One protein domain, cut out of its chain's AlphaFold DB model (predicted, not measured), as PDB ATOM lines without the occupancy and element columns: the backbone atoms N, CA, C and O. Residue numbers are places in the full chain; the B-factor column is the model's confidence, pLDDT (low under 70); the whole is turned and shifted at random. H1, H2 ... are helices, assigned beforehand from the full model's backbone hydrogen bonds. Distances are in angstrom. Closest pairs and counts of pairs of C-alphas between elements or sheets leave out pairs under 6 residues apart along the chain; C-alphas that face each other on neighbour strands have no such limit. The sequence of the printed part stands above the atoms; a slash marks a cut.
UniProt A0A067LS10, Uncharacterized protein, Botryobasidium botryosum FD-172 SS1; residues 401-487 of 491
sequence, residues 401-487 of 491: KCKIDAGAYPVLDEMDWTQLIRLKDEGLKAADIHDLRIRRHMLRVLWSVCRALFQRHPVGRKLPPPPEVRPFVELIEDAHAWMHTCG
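What this domain is: This is residues 401 to 487 of the 491 residues of an uncharacterized protein of Botryobasidium botryosum FD-172 SS1 (UniProt A0A067LS10). One long helix, H4, is the core of a small, loose body: the short helices H2 and H3 pack on different parts of it, and H1 sits out beyond H2. At the other end of the long axis, residues 473 to 487, with H5, stick out as a free arm. The printed part has 87 residues with five named helices, H1 to H5 in chain order, and no named strand; the class is all helix, though under half of the residues, 40, are in named elements. The whole is loose, with a radius of gyration of the C-alphas of 15.5 A, and elongated, spanning 43 by 28 by 25 A.

How they stand to each other: Start at H4, residues 436 to 452. H3, residues 425 to 430, touches residues 439 to 443 of H4 alone; the closest C-alphas, of Leu 428 and Arg 439, are 6.5 A apart. Their lines stand at a steep tilt of 60 degrees, opposite ways. H2, residues 417 to 421, touches residues 446 to 450 of H4 alone, with the C-alphas of Ile 421 and Leu 446 closest at 4.9 A. H1, residues 410 to 414, is close to H2 but not clearly touching: the closest C-alphas, of Leu 412 and Leu 420, are 7.8 A apart. H5, residues 479 to 485, touches no helix. In H1, H2, H3, H4 and H5 every O i to N i+4 pair is within hydrogen-bond range.

Where its parts are: Find C-alpha 436 at (-45.739, 9.436, 12.287); from there H4 runs 24.3 A to C-alpha 452 at (-63.416, 3.583, -3.300). H1 measures 6.3 A, H2 6.2 A, H3 8.6 A and H5 9.9 A, ending at C-alpha 485 at (-33.563, -5.414, 15.624).

The domain as a whole: The C-alphas farthest apart, of Ala 406 and His 484, are 45.4 A apart. The printed part has no cut. The link from H4 to H5 is long, 26 residues; the other links are tight. Look for pLDDT under 70 at residues 401 to 406, 408 to 412 and 457 to 487; the mean of the printed part is 70.7.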
ATOM      1  N   LYS A 401     -56.826  17.967 -11.983       65.69
ATOM      2  CA  LYS A 401     -56.043  18.686 -10.963       65.69
ATOM      3  C   LYS A 401     -56.856  18.814  -9.671       65.69
ATOM      4  O   LYS A 401     -58.051  19.117  -9.719       65.69
ATOM      5  N   CYS A 402     -56.214  18.555  -8.536       57.41
ATOM      6  CA  CYS A 402     -56.827  18.708  -7.226       57.41
ATOM      7  C   CYS A 402     -57.189  20.192  -7.037       57.41
ATOM      8  O   CYS A 402     -56.309  21.023  -6.916       57.41
ATOM      9  N   LYS A 403     -58.479  20.556  -7.079       57.75
ATOM     10  CA  LYS A 403     -58.944  21.952  -6.889       57.75
ATOM     11  C   LYS A 403     -59.370  22.242  -5.446       57.75
ATOM     12  O   LYS A 403     -60.200  23.117  -5.192       57.75
ATOM     13  N   ILE A 404     -58.871  21.444  -4.510       51.34
ATOM     14  CA  ILE A 404     -59.235  21.533  -3.102       51.34
ATOM     15  C   ILE A 404     -58.507  22.738  -2.498       51.34
ATOM     16  O   ILE A 404     -57.332  22.653  -2.187       51.34
ATOM     17  N   ASP A 405     -59.244  23.836  -2.317       53.28
ATOM     18  CA  ASP A 405     -58.763  25.126  -1.798       53.28
ATOM     19  C   ASP A 405     -57.665  25.722  -2.664       53.28
ATOM     20  O   ASP A 405     -56.585  26.025  -2.167       53.28
ATOM     21  N   ALA A 406     -57.986  25.944  -3.941       58.19
ATOM     22  CA  ALA A 406     -57.101  26.636  -4.867       58.19
ATOM     23  C   ALA A 406     -56.508  27.906  -4.221       58.19
ATOM     24  O   ALA A 406     -57.217  28.891  -4.004       58.19
ATOM     25  N   GLY A 407     -55.213  27.859  -3.902       70.00
ATOM     26  CA  GLY A 407     -54.432  28.922  -3.270       70.00
ATOM     27  C   GLY A 407     -54.062  28.710  -1.794       70.00
ATOM     28  O   GLY A 407     -53.134  29.372  -1.335       70.00
ATOM     29  N   ALA A 408     -54.717  27.815  -1.044       61.53
ATOM     30  CA  ALA A 408     -54.376  27.557   0.365       61.53
ATOM     31  C   ALA A 408     -53.182  26.603   0.510       61.53
ATOM     32  O   ALA A 408     -52.362  26.766   1.412       61.53
ATOM     33  N   TYR A 409     -53.072  25.634  -0.403       57.50
ATOM     34  CA  TYR A 409     -51.965  24.683  -0.460       57.50
ATOM     35  C   TYR A 409     -51.473  24.566  -1.908       57.50
ATOM     36  O   TYR A 409     -51.792  23.583  -2.580       57.50
ATOM     37  N   PRO A 410     -50.665  25.531  -2.394       68.38
ATOM     38  CA  PRO A 410     -50.265  25.614  -3.804       68.38
ATOM     39  C   PRO A 410     -49.649  24.316  -4.343       68.38
ATOM     40  O   PRO A 410     -49.882  23.935  -5.486       68.38
ATOM     41  N   VAL A 411     -48.925  23.582  -3.491       65.25
ATOM     42  CA  VAL A 411     -48.327  22.292  -3.865       65.25
ATOM     43  C   VAL A 411     -49.379  21.218  -4.129       65.25
ATOM     44  O   VAL A 411     -49.214  20.403  -5.032       65.25
ATOM     45  N   LEU A 412     -50.466  21.197  -3.354       61.62
ATOM     46  CA  LEU A 412     -51.556  20.247  -3.566       61.62
ATOM     47  C   LEU A 412     -52.393  20.622  -4.791       61.62
ATOM     48  O   LEU A 412     -52.869  19.720  -5.473       61.62
ATOM     49  N   ASP A 413     -52.522  21.915  -5.097       70.81
ATOM     50  CA  ASP A 413     -53.262  22.412  -6.267       70.81
ATOM     51  C   ASP A 413     -52.583  22.066  -7.599       70.81
ATOM     52  O   ASP A 413     -53.237  21.788  -8.613       70.81
ATOM     53  N   GLU A 414     -51.250  22.091  -7.605       77.38
ATOM     54  CA  GLU A 414     -50.439  21.728  -8.767       77.38
ATOM     55  C   GLU A 414     -50.284  20.213  -8.924       77.38
ATOM     56  O   GLU A 414     -50.050  19.727 -10.037       77.38
ATOM     57  N   MET A 415     -50.453  19.458  -7.834       74.75
ATOM     58  CA  MET A 415     -50.297  18.013  -7.843       74.75
ATOM     59  C   MET A 415     -51.516  17.329  -8.466       74.75
ATOM     60  O   MET A 415     -52.675  17.558  -8.109       74.75
ATOM     61  N   ASP A 416     -51.243  16.432  -9.412       85.38
ATOM     62  CA  ASP A 416     -52.271  15.560  -9.963       85.38
ATOM     63  C   ASP A 416     -52.876  14.733  -8.818       85.38
ATOM     64  O   ASP A 416     -52.160  14.089  -8.044       85.38
ATOM     65  N   TRP A 417     -54.204  14.743  -8.700       80.94
ATOM     66  CA  TRP A 417     -54.924  13.984  -7.684       80.94
ATOM     67  C   TRP A 417     -54.526  12.503  -7.688       80.94
ATOM     68  O   TRP A 417     -54.463  11.881  -6.626       80.94
ATOM     69  N   THR A 418     -54.201  11.944  -8.863       83.88
ATOM     70  CA  THR A 418     -53.731  10.561  -9.000       83.88
ATOM     71  C   THR A 418     -52.377  10.347  -8.334       83.88
ATOM     72  O   THR A 418     -52.128   9.267  -7.797       83.88
ATOM     73  N   GLN A 419     -51.509  11.360  -8.335       86.69
ATOM     74  CA  GLN A 419     -50.237  11.333  -7.620       86.69
ATOM     75  C   GLN A 419     -50.471  11.473  -6.118       86.69
ATOM     76  O   GLN A 419     -49.889  10.701  -5.355       86.69
ATOM     77  N   LEU A 420     -51.395  12.351  -5.703       86.38
ATOM     78  CA  LEU A 420     -51.768  12.521  -4.296       86.38
ATOM     79  C   LEU A 420     -52.269  11.209  -3.679       86.38
ATOM     80  O   LEU A 420     -51.756  10.776  -2.653       86.38
ATOM     81  N   ILE A 421     -53.222  10.522  -4.317       89.56
ATOM     82  CA  ILE A 421     -53.747   9.246  -3.795       89.56
ATOM     83  C   ILE A 421     -52.709   8.115  -3.816       89.56
ATOM     84  O   ILE A 421     -52.842   7.140  -3.076       89.56
ATOM     85  N   ARG A 422     -51.655   8.250  -4.631       88.81
ATOM     86  CA  ARG A 422     -50.538   7.301  -4.732       88.81
ATOM     87  C   ARG A 422     -49.343   7.682  -3.858       88.81
ATOM     88  O   ARG A 422     -48.327   6.976  -3.920       88.81
ATOM     89  N   LEU A 423     -49.440   8.741  -3.044       91.44
ATOM     90  CA  LEU A 423     -48.345   9.130  -2.163       91.44
ATOM     91  C   LEU A 423     -47.974   7.974  -1.228       91.44
ATOM     92  O   LEU A 423     -48.814   7.319  -0.606       91.44
ATOM     93  N   LYS A 424     -46.671   7.723  -1.142       93.31
ATOM     94  CA  LYS A 424     -46.076   6.747  -0.225       93.31
ATOM     95  C   LYS A 424     -45.663   7.464   1.057       93.31
ATOM     96  O   LYS A 424     -45.538   8.683   1.057       93.31
ATOM     97  N   ASP A 425     -45.371   6.709   2.117       92.88
ATOM     98  CA  ASP A 425     -44.820   7.276   3.360       92.88
ATOM     99  C   ASP A 425     -43.584   8.150   3.081       92.88
ATOM    100  O   ASP A 425     -43.488   9.253   3.598       92.88
ATOM    101  N   GLU A 426     -42.709   7.726   2.160       94.75
ATOM    102  CA  GLU A 426     -41.551   8.523   1.727       94.75
ATOM    103  C   GLU A 426     -41.936   9.828   1.021       94.75
ATOM    104  O   GLU A 426     -41.277  10.841   1.214       94.75
ATOM    105  N   GLY A 427     -43.030   9.837   0.251       92.94
ATOM    106  CA  GLY A 427     -43.549  11.062  -0.361       92.94
ATOM    107  C   GLY A 427     -44.108  12.030   0.682       92.94
ATOM    108  O   GLY A 427     -43.946  13.235   0.547       92.94
ATOM    109  N   LEU A 428     -44.704  11.506   1.758       92.50
ATOM    110  CA  LEU A 428     -45.162  12.324   2.884       92.50
ATOM    111  C   LEU A 428     -43.980  12.859   3.705       92.50
ATOM    112  O   LEU A 428     -44.018  14.002   4.140       92.50
ATOM    113  N   LYS A 429     -42.908  12.076   3.884       94.69
ATOM    114  CA  LYS A 429     -41.669  12.569   4.513       94.69
ATOM    115  C   LYS A 429     -40.985  13.639   3.666       94.69
ATOM    116  O   LYS A 429     -40.527  14.629   4.216       94.69
ATOM    117  N   ALA A 430     -40.939  13.458   2.344       92.62
ATOM    118  CA  ALA A 430     -40.425  14.466   1.417       92.62
ATOM    119  C   ALA A 430     -41.270  15.753   1.429       92.62
ATOM    120  O   ALA A 430     -40.763  16.823   1.113       92.62
ATOM    121  N   ALA A 431     -42.541  15.646   1.830       87.44
ATOM    122  CA  ALA A 431     -43.465  16.756   2.051       87.44
ATOM    123  C   ALA A 431     -43.334  17.418   3.429       87.44
ATOM    124  O   ALA A 431     -44.243  18.136   3.833       87.44
ATOM    125  N   ASP A 432     -42.242  17.152   4.154       93.81
ATOM    126  CA  ASP A 432     -41.971  17.676   5.501       93.81
ATOM    127  C   ASP A 432     -42.988  17.216   6.568       93.81
ATOM    128  O   ASP A 432     -43.079  17.744   7.676       93.81
ATOM    129  N   ILE A 433     -43.764  16.164   6.281       91.69
ATOM    130  CA  ILE A 433     -44.733  15.602   7.229       91.69
ATOM    131  C   ILE A 433     -44.000  14.599   8.120       91.69
ATOM    132  O   ILE A 433     -44.018  13.386   7.890       91.69
ATOM    133  N   HIS A 434     -43.319  15.099   9.150       92.75
ATOM    134  CA  HIS A 434     -42.476  14.282  10.030       92.75
ATOM    135  C   HIS A 434     -43.220  13.563  11.169       92.75
ATOM    136  O   HIS A 434     -42.715  12.559  11.684       92.75
ATOM    137  N   ASP A 435     -44.453  13.954  11.484       93.56
ATOM    138  CA  ASP A 435     -45.271  13.264  12.485       93.56
ATOM    139  C   ASP A 435     -45.777  11.898  11.964       93.56
ATOM    140  O   ASP A 435     -46.528  11.800  10.988       93.56
ATOM    141  N   LEU A 436     -45.375  10.814  12.641       90.00
ATOM    142  CA  LEU A 436     -45.739   9.436  12.287       90.00
ATOM    143  C   LEU A 436     -47.252   9.175  12.369       90.00
ATOM    144  O   LEU A 436     -47.795   8.404  11.567       90.00
ATOM    145  N   ARG A 437     -47.938   9.785  13.338       89.06
ATOM    146  CA  ARG A 437     -49.385   9.655  13.528       89.06
ATOM    147  C   ARG A 437     -50.118  10.331  12.376       89.06
ATOM    148  O   ARG A 437     -51.009   9.700  11.801       89.06
ATOM    149  N   ILE A 438     -49.698  11.540  11.999       90.19
ATOM    150  CA  ILE A 438     -50.262  12.283  10.861       90.19
ATOM    151  C   ILE A 438     -50.022  11.515   9.557       90.19
ATOM    152  O   ILE A 438     -50.984  11.227   8.843       90.19
ATOM    153  N   ARG A 439     -48.786  11.063   9.284       93.69
ATOM    154  CA  ARG A 439     -48.482  10.286   8.066       93.69
ATOM    155  C   ARG A 439     -49.343   9.035   7.935       93.69
ATOM    156  O   ARG A 439     -49.963   8.809   6.898       93.69
ATOM    157  N   ARG A 440     -49.439   8.219   8.989       88.19
ATOM    158  CA  ARG A 440     -50.273   7.001   8.969       88.19
ATOM    159  C   ARG A 440     -51.744   7.311   8.773       88.19
ATOM    160  O   ARG A 440     -52.451   6.537   8.129       88.19
ATOM    161  N   HIS A 441     -52.202   8.410   9.357       89.94
ATOM    162  CA  HIS A 441     -53.567   8.856   9.197       89.94
ATOM    163  C   HIS A 441     -53.854   9.221   7.732       89.94
ATOM    164  O   HIS A 441     -54.761   8.642   7.129       89.94
ATOM    165  N   MET A 442     -53.009  10.061   7.131       90.94
ATOM    166  CA  MET A 442     -53.092  10.426   5.715       90.94
ATOM    167  C   MET A 442     -53.035   9.195   4.810       90.94
ATOM    168  O   MET A 442     -53.912   9.022   3.970       90.94
ATOM    169  N   LEU A 443     -52.097   8.270   5.035       90.81
ATOM    170  CA  LEU A 443     -51.999   7.033   4.248       90.81
ATOM    171  C   LEU A 443     -53.283   6.193   4.293       90.81
ATOM    172  O   LEU A 443     -53.651   5.595   3.282       90.81
ATOM    173  N   ARG A 444     -54.001   6.151   5.425       89.06
ATOM    174  CA  ARG A 444     -55.294   5.444   5.491       89.06
ATOM    175  C   ARG A 444     -56.404   6.171   4.749       89.06
ATOM    176  O   ARG A 444     -57.238   5.499   4.142       89.06
ATOM    177  N   VAL A 445     -56.428   7.501   4.789       89.94
ATOM    178  CA  VAL A 445     -57.390   8.294   4.011       89.94
ATOM    179  C   VAL A 445     -57.137   8.087   2.519       89.94
ATOM    180  O   VAL A 445     -58.045   7.658   1.808       89.94
ATOM    181  N   LEU A 446     -55.894   8.269   2.064       89.69
ATOM    182  CA  LEU A 446     -55.490   8.060   0.668       89.69
ATOM    183  C   LEU A 446     -55.807   6.635   0.201       89.69
ATOM    184  O   LEU A 446     -56.346   6.435  -0.889       89.69
ATOM    185  N   TRP A 447     -55.569   5.635   1.053       88.44
ATOM    186  CA  TRP A 447     -55.942   4.259   0.739       88.44
ATOM    187  C   TRP A 447     -57.454   4.035   0.668       88.44
ATOM    188  O   TRP A 447     -57.927   3.315  -0.213       88.44
ATOM    189  N   SER A 448     -58.228   4.647   1.563       84.75
ATOM    190  CA  SER A 448     -59.692   4.557   1.536       84.75
ATOM    191  C   SER A 448     -60.250   5.138   0.235       84.75
ATOM    192  O   SER A 448     -61.144   4.539  -0.364       84.75
ATOM    193  N   VAL A 449     -59.659   6.234  -0.251       84.00
ATOM    194  CA  VAL A 449     -59.974   6.822  -1.561       84.00
ATOM    195  C   VAL A 449     -59.579   5.869  -2.694       84.00
ATOM    196  O   VAL A 449     -60.411   5.571  -3.548       84.00
ATOM    197  N   CYS A 450     -58.370   5.295  -2.674       87.06
ATOM    198  CA  CYS A 450     -57.948   4.302  -3.675       87.06
ATOM    199  C   CYS A 450     -58.908   3.106  -3.747       87.06
ATOM    200  O   CYS A 450     -59.279   2.663  -4.833       87.06
ATOM    201  N   ARG A 451     -59.341   2.604  -2.584       84.75
ATOM    202  CA  ARG A 451     -60.293   1.496  -2.478       84.75
ATOM    203  C   ARG A 451     -61.667   1.872  -3.035       84.75
ATOM    204  O   ARG A 451     -62.270   1.049  -3.718       84.75
ATOM    205  N   ALA A 452     -62.154   3.081  -2.754       81.88
ATOM    206  CA  ALA A 452     -63.416   3.583  -3.300       81.88
ATOM    207  C   ALA A 452     -63.371   3.721  -4.832       81.88
ATOM    208  O   ALA A 452     -64.377   3.513  -5.500       81.88
ATOM    209  N   LEU A 453     -62.188   3.991  -5.385       81.25
ATOM    210  CA  LEU A 453     -61.934   4.076  -6.824       81.25
ATOM    211  C   LEU A 453     -61.609   2.724  -7.475       81.25
ATOM    212  O   LEU A 453     -61.116   2.692  -8.600       81.25
ATOM    213  N   PHE A 454     -61.833   1.608  -6.772       85.94
ATOM    214  CA  PHE A 454     -61.525   0.250  -7.238       85.94
ATOM    215  C   PHE A 454     -60.060   0.040  -7.658       85.94
ATOM    216  O   PHE A 454     -59.736  -0.916  -8.368       85.94
ATOM    217  N   GLN A 455     -59.140   0.888  -7.190       80.81
ATOM    218  CA  GLN A 455     -57.718   0.679  -7.417       80.81
ATOM    219  C   GLN A 455     -57.240  -0.440  -6.493       80.81
ATOM    220  O   GLN A 455     -57.403  -0.386  -5.270       80.81
ATOM    221  N   ARG A 456     -56.659  -1.488  -7.086       71.25
ATOM    222  CA  ARG A 456     -56.109  -2.607  -6.317       71.25
ATOM    223  C   ARG A 456     -55.002  -2.096  -5.407       71.25
ATOM    224  O   ARG A 456     -54.141  -1.322  -5.819       71.25
ATOM    225  N   HIS A 457     -55.022  -2.566  -4.163       59.34
ATOM    226  CA  HIS A 457     -53.942  -2.305  -3.230       59.34
ATOM    227  C   HIS A 457     -52.620  -2.808  -3.855       59.34
ATOM    228  O   HIS A 457     -52.593  -3.945  -4.335       59.34
ATOM    229  N   PRO A 458     -51.534  -2.008  -3.867       64.50
ATOM    230  CA  PRO A 458     -50.256  -2.441  -4.422       64.50
ATOM    231  C   PRO A 458     -49.809  -3.727  -3.722       64.50
ATOM    232  O   PRO A 458     -49.609  -3.748  -2.505       64.50
ATOM    233  N   VAL A 459     -49.730  -4.819  -4.486       54.50
ATOM    234  CA  VAL A 459     -49.444  -6.161  -3.964       54.50
ATOM    235  C   VAL A 459     -48.160  -6.114  -3.128       54.50
ATOM    236  O   VAL A 459     -47.166  -5.521  -3.538       54.50
ATOM    237  N   GLY A 460     -48.207  -6.682  -1.922       69.75
ATOM    238  CA  GLY A 460     -47.053  -6.761  -1.020       69.75
ATOM    239  C   GLY A 460     -46.878  -5.602  -0.033       69.75
ATOM    240  O   GLY A 460     -46.000  -5.687   0.822       69.75
ATOM    241  N   ARG A 461     -47.703  -4.544  -0.065       63.16
ATOM    242  CA  ARG A 461     -47.698  -3.549   1.029       63.16
ATOM    243  C   ARG A 461     -48.672  -3.966   2.137       63.16
ATOM    244  O   ARG A 461     -49.759  -4.468   1.874       63.16
ATOM    245  N   LYS A 462     -48.278  -3.811   3.397       66.25
ATOM    246  CA  LYS A 462     -49.209  -3.973   4.519       66.25
ATOM    247  C   LYS A 462     -49.835  -2.618   4.807       66.25
ATOM    248  O   LYS A 462     -49.139  -1.603   4.808       66.25
ATOM    249  N   LEU A 463     -51.144  -2.608   5.041       62.06
ATOM    250  CA  LEU A 463     -51.824  -1.400   5.473       62.06
ATOM    251  C   LEU A 463     -51.229  -0.931   6.805       62.06
ATOM    252  O   LEU A 463     -51.039  -1.779   7.683       62.06
ATOM    253  N   PRO A 464     -50.952   0.373   7.003       64.50
ATOM    254  CA  PRO A 464     -50.542   0.847   8.314       64.50
ATOM    255  C   PRO A 464     -51.614   0.466   9.353       64.50
ATOM    256  O   PRO A 464     -52.788   0.827   9.174       64.50
ATOM    257  N   PRO A 465     -51.234  -0.254  10.428       67.88
ATOM    258  CA  PRO A 465     -52.166  -0.719  11.457       67.88
ATOM    259  C   PRO A 465     -52.956   0.464  12.019       67.88
ATOM    260  O   PRO A 465     -52.363   1.543  12.087       67.88
ATOM    261  N   PRO A 466     -54.248   0.318  12.385       66.56
ATOM    262  CA  PRO A 466     -55.083   1.395  12.926       66.56
ATOM    263  C   PRO A 466     -54.396   2.158  14.067       66.56
ATOM    264  O   PRO A 466     -53.579   1.580  14.780       66.56
ATOM    265  N   PRO A 467     -54.692   3.459  14.254       54.31
ATOM    266  CA  PRO A 467     -53.933   4.297  15.179       54.31
ATOM    267  C   PRO A 467     -54.209   3.908  16.640       54.31
ATOM    268  O   PRO A 467     -53.459   4.288  17.525       54.31
ATOM    269  N   GLU A 468     -55.275   3.140  16.855       51.84
ATOM    270  CA  GLU A 468     -55.811   2.695  18.137       51.84
ATOM    271  C   GLU A 468     -55.377   1.263  18.492       51.84
ATOM    272  O   GLU A 468     -55.622   0.803  19.605       51.84
ATOM    273  N   VAL A 469     -54.731   0.532  17.574       47.22
ATOM    274  CA  VAL A 469     -54.312  -0.857  17.823       47.22
ATOM    275  C   VAL A 469     -52.966  -0.854  18.550       47.22
ATOM    276  O   VAL A 469     -51.976  -0.351  18.022       47.22
ATOM    277  N   ARG A 470     -52.912  -1.422  19.766       35.31
ATOM    278  CA  ARG A 470     -51.644  -1.724  20.465       35.31
ATOM    279  C   ARG A 470     -50.776  -2.574  19.528       35.31
ATOM    280  O   ARG A 470     -51.282  -3.573  19.013       35.31
ATOM    281  N   PRO A 471     -49.569  -2.098  19.172       47.28
ATOM    282  CA  PRO A 471     -48.474  -1.757  20.094       47.28
ATOM    283  C   PRO A 471     -48.171  -0.250  20.271       47.28
ATOM    284  O   PRO A 471     -47.139   0.120  20.817       47.28
ATOM    285  N   PHE A 472     -49.035   0.670  19.826       49.56
ATOM    286  CA  PHE A 472     -48.652   2.095  19.729       49.56
ATOM    287  C   PHE A 472     -48.661   2.934  21.015       49.56
ATOM    288  O   PHE A 472     -48.193   4.066  20.968       49.56
ATOM    289  N   VAL A 473     -49.120   2.402  22.149       43.56
ATOM    290  CA  VAL A 473     -48.931   3.060  23.462       43.56
ATOM    291  C   VAL A 473     -47.553   2.726  24.056       43.56
ATOM    292  O   VAL A 473     -47.003   3.529  24.796       43.56
ATOM    293  N   GLU A 474     -46.955   1.599  23.661       36.28
ATOM    294  CA  GLU A 474     -45.682   1.091  24.199       36.28
ATOM    295  C   GLU A 474     -44.478   1.420  23.291       36.28
ATOM    296  O   GLU A 474     -43.333   1.234  23.680       36.28
ATOM    297  N   LEU A 475     -44.696   1.998  22.101       40.19
ATOM    298  CA  LEU A 475     -43.625   2.295  21.134       40.19
ATOM    299  C   LEU A 475     -42.634   3.394  21.566       40.19
ATOM    300  O   LEU A 475     -41.631   3.588  20.884       40.19
ATOM    301  N   ILE A 476     -42.898   4.124  22.656       43.94
ATOM    302  CA  ILE A 476     -41.881   4.998  23.267       43.94
ATOM    303  C   ILE A 476     -40.846   4.147  24.022       43.94
ATOM    304  O   ILE A 476     -39.662   4.471  24.001       43.94
ATOM    305  N   GLU A 477     -41.261   3.025  24.612       36.94
ATOM    306  CA  GLU A 477     -40.386   2.093  25.335       36.94
ATOM    307  C   GLU A 477     -39.764   1.053  24.381       36.94
ATOM    308  O   GLU A 477     -38.590   0.705  24.513       36.94
ATOM    309  N   ASP A 478     -40.486   0.656  23.328       40.25
ATOM    310  CA  ASP A 478     -40.048  -0.347  22.342       40.25
ATOM    311  C   ASP A 478     -39.239   0.220  21.156       40.25
ATOM    312  O   ASP A 478     -38.755  -0.526  20.296       40.25
ATOM    313  N   ALA A 479     -39.030   1.542  21.102       46.53
ATOM    314  CA  ALA A 479     -38.118   2.159  20.139       46.53
ATOM    315  C   ALA A 479     -36.698   1.577  20.263       46.53
ATOM    316  O   ALA A 479     -36.021   1.378  19.255       46.53
ATOM    317  N   HIS A 480     -36.274   1.217  21.480       45.19
ATOM    318  CA  HIS A 480     -35.004   0.534  21.719       45.19
ATOM    319  C   HIS A 480     -34.975  -0.885  21.137       45.19
ATOM    320  O   HIS A 480     -33.997  -1.243  20.485       45.19
ATOM    321  N   ALA A 481     -36.045  -1.670  21.286       46.88
ATOM    322  CA  ALA A 481     -36.127  -3.019  20.722       46.88
ATOM    323  C   ALA A 481     -36.152  -3.002  19.182       46.88
ATOM    324  O   ALA A 481     -35.511  -3.835  18.530       46.88
ATOM    325  N   TRP A 482     -36.825  -2.012  18.587       41.53
ATOM    326  CA  TRP A 482     -36.843  -1.798  17.138       41.53
ATOM    327  C   TRP A 482     -35.484  -1.319  16.596       41.53
ATOM    328  O   TRP A 482     -34.989  -1.856  15.605       41.53
ATOM    329  N   MET A 483     -34.809  -0.388  17.283       48.06
ATOM    330  CA  MET A 483     -33.442   0.026  16.925       48.06
ATOM    331  C   MET A 483     -32.435  -1.128  17.044       48.06
ATOM    332  O   MET A 483     -31.535  -1.250  16.209       48.06
ATOM    333  N   HIS A 484     -32.608  -2.011  18.030       48.31
ATOM    334  CA  HIS A 484     -31.754  -3.184  18.226       48.31
ATOM    335  C   HIS A 484     -31.989  -4.275  17.165       48.31
ATOM    336  O   HIS A 484     -31.041  -4.920  16.721       48.31
ATOM    337  N   THR A 485     -33.230  -4.458  16.701       43.41
ATOM    338  CA  THR A 485     -33.563  -5.414  15.624       43.41
ATOM    339  C   THR A 485     -33.216  -4.895  14.229       43.41
ATOM    340  O   THR A 485     -32.901  -5.691  13.345       43.41
ATOM    341  N   CYS A 486     -33.192  -3.578  14.025       47.88
ATOM    342  CA  CYS A 486     -32.713  -2.959  12.788       47.88
ATOM    343  C   CYS A 486     -31.182  -2.798  12.726       47.88
ATOM    344  O   CYS A 486     -30.680  -2.230  11.758       47.88
ATOM    345  N   GLY A 487     -30.435  -3.268  13.735       42.81
ATOM    346  CA  GLY A 487     -28.973  -3.134  13.786       42.81
ATOM    347  C   GLY A 487     -28.491  -1.684  13.909       42.81
ATOM    348  O   GLY A 487     -27.333  -1.395  13.629       42.81
TER     349      GLY A 487